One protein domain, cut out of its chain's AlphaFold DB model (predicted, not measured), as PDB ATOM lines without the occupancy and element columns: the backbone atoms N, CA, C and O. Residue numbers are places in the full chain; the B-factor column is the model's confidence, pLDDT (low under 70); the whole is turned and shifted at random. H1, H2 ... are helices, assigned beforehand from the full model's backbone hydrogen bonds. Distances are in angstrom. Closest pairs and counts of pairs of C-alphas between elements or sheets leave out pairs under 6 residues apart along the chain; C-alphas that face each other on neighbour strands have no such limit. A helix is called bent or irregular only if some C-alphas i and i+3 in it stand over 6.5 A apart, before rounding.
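AT A GLANCE: This is residues 179 to 239 of the 245 residues of the protein "Putative Mg2+ transporter-like Zinc transport protein" of Rosellinia necatrix (UniProt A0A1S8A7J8). Two long helices, H1 and H2, lie side by side and run opposite ways, as the two arms of a long, narrow U, with the loop of residues 202 to 217 joining them at one end and the ends of the printed part at the other. The arms are only loosely paired, with 1 pair of C-alphas within 8 A. The printed part has 61 residues with two named helices, H1 then H2, and no named strand; its class is all helix. It is only just loose, close to extended, with a radius of gyration of the C-alphas of 15.4 A, and its outline is a rod spanning 46 by 22 by 10 A.

IN THESE COORDINATES: H1, the longest helix, is residues 179 to 201, 32.1 A from C-alpha 179 at (36.581, 15.732, 28.559) to C-alpha 201 at (19.310, 24.621, 54.123). It is neither bent nor irregular, but only just: C-alphas 189 and 192 are 6.3 A apart. H2 is residues 218 to 237, 29.8 A long, and ends with C-alpha 237 at (49.914, 21.376, 34.476).

HOW THE PARTS SIT: H1 and H2 are close but not clearly touching; their closest C-alphas, those of Val 188 and Leu 229, are 8.0 A apart. Their lines stand at a shallow tilt of 11 degrees, opposite ways, with centres 13.0 A apart. In the link, residues 209 to 210 form a short antiparallel pairing with residues 213 to 214. O i to N i+4 pairs are within hydrogen-bond range in 17 of 19 cases in H1 and 14 of 16 in H2.

THE WHOLE: The two C-alphas farthest apart, those of Thr 179 and Gly 211, are 47.9 A apart. The printed part has no cut, and the link from H1 to H2, 16 residues, is long. Residues 179 to 184 and 234 to 239 stand free. The mean pLDDT of the printed part is 72.3; residues 204 to 210 and 212 to 239 are under 70.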
ATOM      1  N   THR A 179      37.993  15.683  28.138       88.94
ATOM      2  CA  THR A 179      36.581  15.732  28.559       88.94
ATOM      3  C   THR A 179      36.413  15.332  30.028       88.94
ATOM      4  O   THR A 179      35.690  15.995  30.775       88.94
ATOM      5  N   ILE A 180      37.105  14.274  30.463       93.00
ATOM      6  CA  ILE A 180      37.112  13.832  31.863       93.00
ATOM      7  C   ILE A 180      37.691  14.935  32.750       93.00
ATOM      8  O   ILE A 180      37.086  15.258  33.766       93.00
ATOM      9  N   MET A 181      38.797  15.567  32.346       88.19
ATOM     10  CA  MET A 181      39.413  16.664  33.096       88.19
ATOM     11  C   MET A 181      38.431  17.826  33.302       88.19
ATOM     12  O   MET A 181      38.281  18.306  34.425       88.19
ATOM     13  N   VAL A 182      37.715  18.248  32.253       91.25
ATOM     14  CA  VAL A 182      36.702  19.312  32.359       91.25
ATOM     15  C   VAL A 182      35.576  18.908  33.314       91.25
ATOM     16  O   VAL A 182      35.194  19.692  34.185       91.25
ATOM     17  N   PHE A 183      35.072  17.677  33.210       89.81
ATOM     18  CA  PHE A 183      34.045  17.167  34.120       89.81
ATOM     19  C   PHE A 183      34.528  17.128  35.579       89.81
ATOM     20  O   PHE A 183      33.794  17.526  36.489       89.81
ATOM     21  N   THR A 184      35.773  16.710  35.813       90.75
ATOM     22  CA  THR A 184      36.407  16.718  37.134       90.75
ATOM     23  C   THR A 184      36.513  18.133  37.696       90.75
ATOM     24  O   THR A 184      36.140  18.334  38.849       90.75
ATOM     25  N   VAL A 185      36.921  19.130  36.901       89.19
ATOM     26  CA  VAL A 185      36.977  20.540  37.341       89.19
ATOM     27  C   VAL A 185      35.594  21.040  37.762       89.19
ATOM     28  O   VAL A 185      35.446  21.622  38.839       89.19
ATOM     29  N   VAL A 186      34.564  20.767  36.958       90.62
ATOM     30  CA  VAL A 186      33.180  21.142  37.290       90.62
ATOM     31  C   VAL A 186      32.733  20.467  38.589       90.62
ATOM     32  O   VAL A 186      32.212  21.134  39.482       90.62
ATOM     33  N   THR A 187      32.991  19.167  38.737       90.75
ATOM     34  CA  THR A 187      32.604  18.375  39.917       90.75
ATOM     35  C   THR A 187      33.293  18.879  41.183       90.75
ATOM     36  O   THR A 187      32.652  19.062  42.214       90.75
ATOM     37  N   VAL A 188      34.589  19.167  41.104       88.69
ATOM     38  CA  VAL A 188      35.402  19.655  42.222       88.69
ATOM     39  C   VAL A 188      34.919  21.013  42.746       88.69
ATOM     40  O   VAL A 188      35.025  21.273  43.943       88.69
ATOM     41  N   ILE A 189      34.348  21.863  41.888       86.25
ATOM     42  CA  ILE A 189      33.756  23.145  42.297       86.25
ATOM     43  C   ILE A 189      32.331  22.942  42.827       86.25
ATOM     44  O   ILE A 189      31.989  23.445  43.898       86.25
ATOM     45  N   PHE A 190      31.496  22.197  42.099       87.06
ATOM     46  CA  PHE A 190      30.070  22.069  42.407       87.06
ATOM     47  C   PHE A 190      29.782  21.188  43.620       87.06
ATOM     48  O   PHE A 190      28.922  21.541  44.414       87.06
ATOM     49  N   VAL A 191      30.499  20.081  43.817       89.75
ATOM     50  CA  VAL A 191      30.252  19.158  44.938       89.75
ATOM     51  C   VAL A 191      30.384  19.833  46.314       89.75
ATOM     52  O   VAL A 191      29.440  19.730  47.105       89.75
ATOM     53  N   PRO A 192      31.471  20.560  46.642       85.06
ATOM     54  CA  PRO A 192      31.560  21.255  47.926       85.06
ATOM     55  C   PRO A 192      30.547  22.403  48.041       85.06
ATOM     56  O   PRO A 192      30.006  22.626  49.123       85.06
ATOM     57  N   LEU A 193      30.239  23.102  46.942       84.69
ATOM     58  CA  LEU A 193      29.194  24.132  46.914       84.69
ATOM     59  C   LEU A 193      27.813  23.548  47.232       84.69
ATOM     60  O   LEU A 193      27.114  24.076  48.093       84.69
ATOM     61  N   SER A 194      27.441  22.438  46.594       87.38
ATOM     62  CA  SER A 194      26.179  21.740  46.845       87.38
ATOM     63  C   SER A 194      26.087  21.262  48.293       87.38
ATOM     64  O   SER A 194      25.062  21.465  48.943       87.38
ATOM     65  N   PHE A 195      27.179  20.730  48.846       87.19
ATOM     66  CA  PHE A 195      27.240  20.369  50.262       87.19
ATOM     67  C   PHE A 195      26.989  21.577  51.180       87.19
ATOM     68  O   PHE A 195      26.178  21.485  52.101       87.19
ATOM     69  N   LEU A 196      27.613  22.728  50.904       84.12
ATOM     70  CA  LEU A 196      27.389  23.955  51.677       84.12
ATOM     71  C   LEU A 196      25.947  24.460  51.564       84.12
ATOM     72  O   LEU A 196      25.368  24.862  52.571       84.12
ATOM     73  N   THR A 197      25.343  24.408  50.372       84.62
ATOM     74  CA  THR A 197      23.930  24.786  50.201       84.62
ATOM     75  C   THR A 197      22.996  23.893  51.010       84.62
ATOM     76  O   THR A 197      22.070  24.400  51.638       84.62
ATOM     77  N   SER A 198      23.265  22.588  51.072       87.31
ATOM     78  CA  SER A 198      22.501  21.656  51.902       87.31
ATOM     79  C   SER A 198      22.734  21.898  53.395       87.31
ATOM     80  O   SER A 198      21.791  21.803  54.175       87.31
ATOM     81  N   LEU A 199      23.958  22.263  53.793       81.88
ATOM     82  CA  LEU A 199      24.291  22.611  55.175       81.88
ATOM     83  C   LEU A 199      23.557  23.880  55.629       81.88
ATOM     84  O   LEU A 199      23.018  23.898  56.729       81.88
ATOM     85  N   PHE A 200      23.468  24.914  54.788       77.00
ATOM     86  CA  PHE A 200      22.700  26.126  55.106       77.00
ATOM     87  C   PHE A 200      21.184  25.961  54.964       77.00
ATOM     88  O   PHE A 200      20.434  26.713  55.579       77.00
ATOM     89  N   ALA A 201      20.724  24.983  54.183       81.62
ATOM     90  CA  ALA A 201      19.310  24.621  54.123       81.62
ATOM     91  C   ALA A 201      18.839  23.854  55.373       81.62
ATOM     92  O   ALA A 201      17.636  23.793  55.632       81.62
ATOM     93  N   LEU A 202      19.755  23.275  56.162       80.19
ATOM     94  CA  LEU A 202      19.412  22.703  57.461       80.19
ATOM     95  C   LEU A 202      19.008  23.819  58.429       80.19
ATOM     96  O   LEU A 202      19.736  24.787  58.641       80.19
ATOM     97  N   ASN A 203      17.849  23.653  59.063       72.69
ATOM     98  CA  ASN A 203      17.364  24.561  60.096       72.69
ATOM     99  C   ASN A 203      18.101  24.288  61.419       72.69
ATOM    100  O   ASN A 203      17.600  23.583  62.295       72.69
ATOM    101  N   ILE A 204      19.335  24.784  61.525       67.62
ATOM    102  CA  ILE A 204      20.154  24.727  62.739       67.62
ATOM    103  C   ILE A 204      20.071  26.057  63.487       67.62
ATOM    104  O   ILE A 204      20.322  27.124  62.933       67.62
ATOM    105  N   SER A 205      19.716  25.995  64.769       58.94
ATOM    106  CA  SER A 205      19.452  27.176  65.595       58.94
ATOM    107  C   SER A 205      20.707  27.822  66.190       58.94
ATOM    108  O   SER A 205      20.628  28.961  66.645       58.94
ATOM    109  N   VAL A 206      21.861  27.138  66.200       63.56
ATOM    110  CA  VAL A 206      23.112  27.641  66.797       63.56
ATOM    111  C   VAL A 206      24.333  27.076  66.059       63.56
ATOM    112  O   VAL A 206      24.540  25.864  66.029       63.56
ATOM    113  N   PHE A 207      25.175  27.949  65.496       65.44
ATOM    114  CA  PHE A 207      26.521  27.581  65.036       65.44
ATOM    115  C   PHE A 207      27.499  27.520  66.225       65.44
ATOM    116  O   PHE A 207      27.273  28.200  67.223       65.44
ATOM    117  N   PRO A 208      28.593  26.743  66.173       63.78
ATOM    118  CA  PRO A 208      29.603  26.755  67.233       63.78
ATOM    119  C   PRO A 208      30.205  28.163  67.403       63.78
ATOM    120  O   PRO A 208      30.620  28.781  66.420       63.78
ATOM    121  N   HIS A 209      30.262  28.666  68.640       66.12
ATOM    122  CA  HIS A 209      30.839  29.971  68.993       66.12
ATOM    123  C   HIS A 209      32.097  29.776  69.851       66.12
ATOM    124  O   HIS A 209      32.125  28.902  70.717       66.12
ATOM    125  N   ALA A 210      33.124  30.602  69.635       63.38
ATOM    126  CA  ALA A 210      34.245  30.766  70.562       63.38
ATOM    127  C   ALA A 210      34.215  32.204  71.089       63.38
ATOM    128  O   ALA A 210      34.680  33.131  70.422       63.38
ATOM    129  N   GLY A 211      33.633  32.393  72.274       71.88
ATOM    130  CA  GLY A 211      33.346  33.730  72.806       71.88
ATOM    131  C   GLY A 211      32.270  34.448  71.980       71.88
ATOM    132  O   GLY A 211      31.311  33.815  71.552       71.88
ATOM    133  N   ASP A 212      32.453  35.746  71.724       69.50
ATOM    134  CA  ASP A 212      31.532  36.583  70.926       69.50
ATOM    135  C   ASP A 212      31.662  36.393  69.403       69.50
ATOM    136  O   ASP A 212      30.946  37.022  68.625       69.50
ATOM    137  N   ASN A 213      32.571  35.525  68.948       63.03
ATOM    138  CA  ASN A 213      32.820  35.305  67.529       63.03
ATOM    139  C   ASN A 213      32.272  33.947  67.076       63.03
ATOM    140  O   ASN A 213      32.512  32.905  67.697       63.03
ATOM    141  N   VAL A 214      31.577  33.948  65.938       65.81
ATOM    142  CA  VAL A 214      31.234  32.719  65.214       65.81
ATOM    143  C   VAL A 214      32.516  32.024  64.753       65.81
ATOM    144  O   VAL A 214      33.354  32.618  64.076       65.81
ATOM    145  N   LEU A 215      32.671  30.753  65.128       62.41
ATOM    146  CA  LEU A 215      33.897  29.973  64.908       62.41
ATOM    147  C   LEU A 215      34.066  29.577  63.429       62.41
ATOM    148  O   LEU A 215      35.179  29.374  62.952       62.41
ATOM    149  N   TYR A 216      32.957  29.530  62.684       60.53
ATOM    150  CA  TYR A 216      32.930  29.247  61.253       60.53
ATOM    151  C   TYR A 216      32.206  30.368  60.505       60.53
ATOM    152  O   TYR A 216      30.979  30.408  60.447       60.53
ATOM    153  N   GLN A 217      32.973  31.276  59.901       62.91
ATOM    154  CA  GLN A 217      32.446  32.223  58.920       62.91
ATOM    155  C   GLN A 217      32.413  31.557  57.531       62.91
ATOM    156  O   GLN A 217      33.448  31.058  57.079       62.91
ATOM    157  N   PRO A 218      31.277  31.592  56.807       59.91
ATOM    158  CA  PRO A 218      31.139  30.984  55.477       59.91
ATOM    159  C   PRO A 218      32.232  31.402  54.475       59.91
ATOM    160  O   PRO A 218      32.669  30.596  53.655       59.91
ATOM    161  N   GLY A 219      32.724  32.644  54.571       64.00
ATOM    162  CA  GLY A 219      33.757  33.181  53.678       64.00
ATOM    163  C   GLY A 219      35.157  32.575  53.858       64.00
ATOM    164  O   GLY A 219      35.911  32.496  52.889       64.00
ATOM    165  N   LEU A 220      35.508  32.097  55.059       60.88
ATOM    166  CA  LEU A 220      36.833  31.517  55.349       60.88
ATOM    167  C   LEU A 220      37.000  30.113  54.754       60.88
ATOM    168  O   LEU A 220      38.079  29.762  54.267       60.88
ATOM    169  N   VAL A 221      35.924  29.323  54.758       64.69
ATOM    170  CA  VAL A 221      35.919  27.960  54.213       64.69
ATOM    171  C   VAL A 221      36.010  28.007  52.691       64.69
ATOM    172  O   VAL A 221      36.868  27.346  52.112       64.69
ATOM    173  N   PHE A 222      35.204  28.858  52.046       61.84
ATOM    174  CA  PHE A 222      35.199  28.997  50.588       61.84
ATOM    175  C   PHE A 222      36.544  29.511  50.048       61.84
ATOM    176  O   PHE A 222      37.091  28.952  49.099       61.84
ATOM    177  N   GLY A 223      37.135  30.513  50.712       67.94
ATOM    178  CA  GLY A 223      38.444  31.049  50.335       67.94
ATOM    179  C   GLY A 223      39.581  30.031  50.464       67.94
ATOM    180  O   GLY A 223      40.435  29.956  49.582       67.94
ATOM    181  N   SER A 224      39.582  29.217  51.525       66.12
ATOM    182  CA  SER A 224      40.612  28.190  51.747       66.12
ATOM    183  C   SER A 224      40.494  27.036  50.749       66.12
ATOM    184  O   SER A 224      41.500  26.579  50.209       66.12
ATOM    185  N   LEU A 225      39.265  26.610  50.451       66.44
ATOM    186  CA  LEU A 225      38.987  25.517  49.521       66.44
ATOM    187  C   LEU A 225      39.339  25.927  48.083       66.44
ATOM    188  O   LEU A 225      40.091  25.217  47.420       66.44
ATOM    189  N   CYS A 226      38.944  27.125  47.640       66.00
ATOM    190  CA  CYS A 226      39.346  27.666  46.336       66.00
ATOM    191  C   CYS A 226      40.867  27.842  46.197       66.00
ATOM    192  O   CYS A 226      41.410  27.561  45.130       66.00
ATOM    193  N   LYS A 227      41.577  28.254  47.260       69.38
ATOM    194  CA  LYS A 227      43.050  28.345  47.246       69.38
ATOM    195  C   LYS A 227      43.712  26.978  47.068       69.38
ATOM    196  O   LYS A 227      44.672  26.868  46.309       69.38
ATOM    197  N   CYS A 228      43.209  25.951  47.753       66.38
ATOM    198  CA  CYS A 228      43.716  24.584  47.629       66.38
ATOM    199  C   CYS A 228      43.437  23.992  46.243       66.38
ATOM    200  O   CYS A 228      44.318  23.358  45.669       66.38
ATOM    201  N   LEU A 229      42.253  24.248  45.682       63.69
ATOM    202  CA  LEU A 229      41.884  23.779  44.346       63.69
ATOM    203  C   LEU A 229      42.691  24.462  43.240       63.69
ATOM    204  O   LEU A 229      43.180  23.792  42.337       63.69
ATOM    205  N   TYR A 230      42.904  25.776  43.346       67.38
ATOM    206  CA  TYR A 230      43.760  26.509  42.413       67.38
ATOM    207  C   TYR A 230      45.202  25.981  42.434       67.38
ATOM    208  O   TYR A 230      45.799  25.783  41.380       67.38
ATOM    209  N   LYS A 231      45.733  25.681  43.628       68.62
ATOM    210  CA  LYS A 231      47.084  25.135  43.795       68.62
ATOM    211  C   LYS A 231      47.226  23.707  43.243       68.62
ATOM    212  O   LYS A 231      48.225  23.406  42.598       68.62
ATOM    213  N   ALA A 232      46.225  22.850  43.450       61.56
ATOM    214  CA  ALA A 232      46.218  21.485  42.919       61.56
ATOM    215  C   ALA A 232      46.166  21.455  41.379       61.56
ATOM    216  O   ALA A 232      46.848  20.645  40.761       61.56
ATOM    217  N   GLN A 233      45.431  22.387  40.760       61.53
ATOM    218  CA  GLN A 233      45.362  22.518  39.302       61.53
ATOM    219  C   GLN A 233      46.699  22.991  38.694       61.53
ATOM    220  O   GLN A 233      47.077  22.553  37.611       61.53
ATOM    221  N   THR A 234      47.431  23.885  39.372       58.84
ATOM    222  CA  THR A 234      48.712  24.415  38.865       58.84
ATOM    223  C   THR A 234      49.866  23.419  38.952       58.84
ATOM    224  O   THR A 234      50.735  23.438  38.084       58.84
ATOM    225  N   ASP A 235      49.871  22.526  39.946       53.16
ATOM    226  CA  ASP A 235      50.966  21.564  40.139       53.16
ATOM    227  C   ASP A 235      50.903  20.374  39.150       53.16
ATOM    228  O   ASP A 235      51.921  19.733  38.888       53.16
ATOM    229  N   GLU A 236      49.741  20.094  38.544       53.56
ATOM    230  CA  GLU A 236      49.575  19.021  37.546       53.56
ATOM    231  C   GLU A 236      49.856  19.486  36.102       53.56
ATOM    232  O   GLU A 236      50.360  18.713  35.287       53.56
ATOM    233  N   VAL A 237      49.633  20.771  35.796       50.94
ATOM    234  CA  VAL A 237      49.914  21.376  34.476       50.94
ATOM    235  C   VAL A 237      51.418  21.633  34.258       50.94
ATOM    236  O   VAL A 237      51.872  21.711  33.117       50.94
ATOM    237  N   ILE A 238      52.221  21.709  35.329       46.75
ATOM    238  CA  ILE A 238      53.675  21.967  35.288       46.75
ATOM    239  C   ILE A 238      54.464  20.700  35.665       46.75
ATOM    240  O   ILE A 238      55.412  20.737  36.447       46.75
ATOM    241  N   ARG A 239      54.113  19.537  35.106       45.50
ATOM    242  CA  ARG A 239      55.100  18.457  34.953       45.50
ATOM    243  C   ARG A 239      55.569  18.421  33.502       45.50
ATOM    244  O   ARG A 239      54.821  17.943  32.651       45.50
TER     245      ARG A 239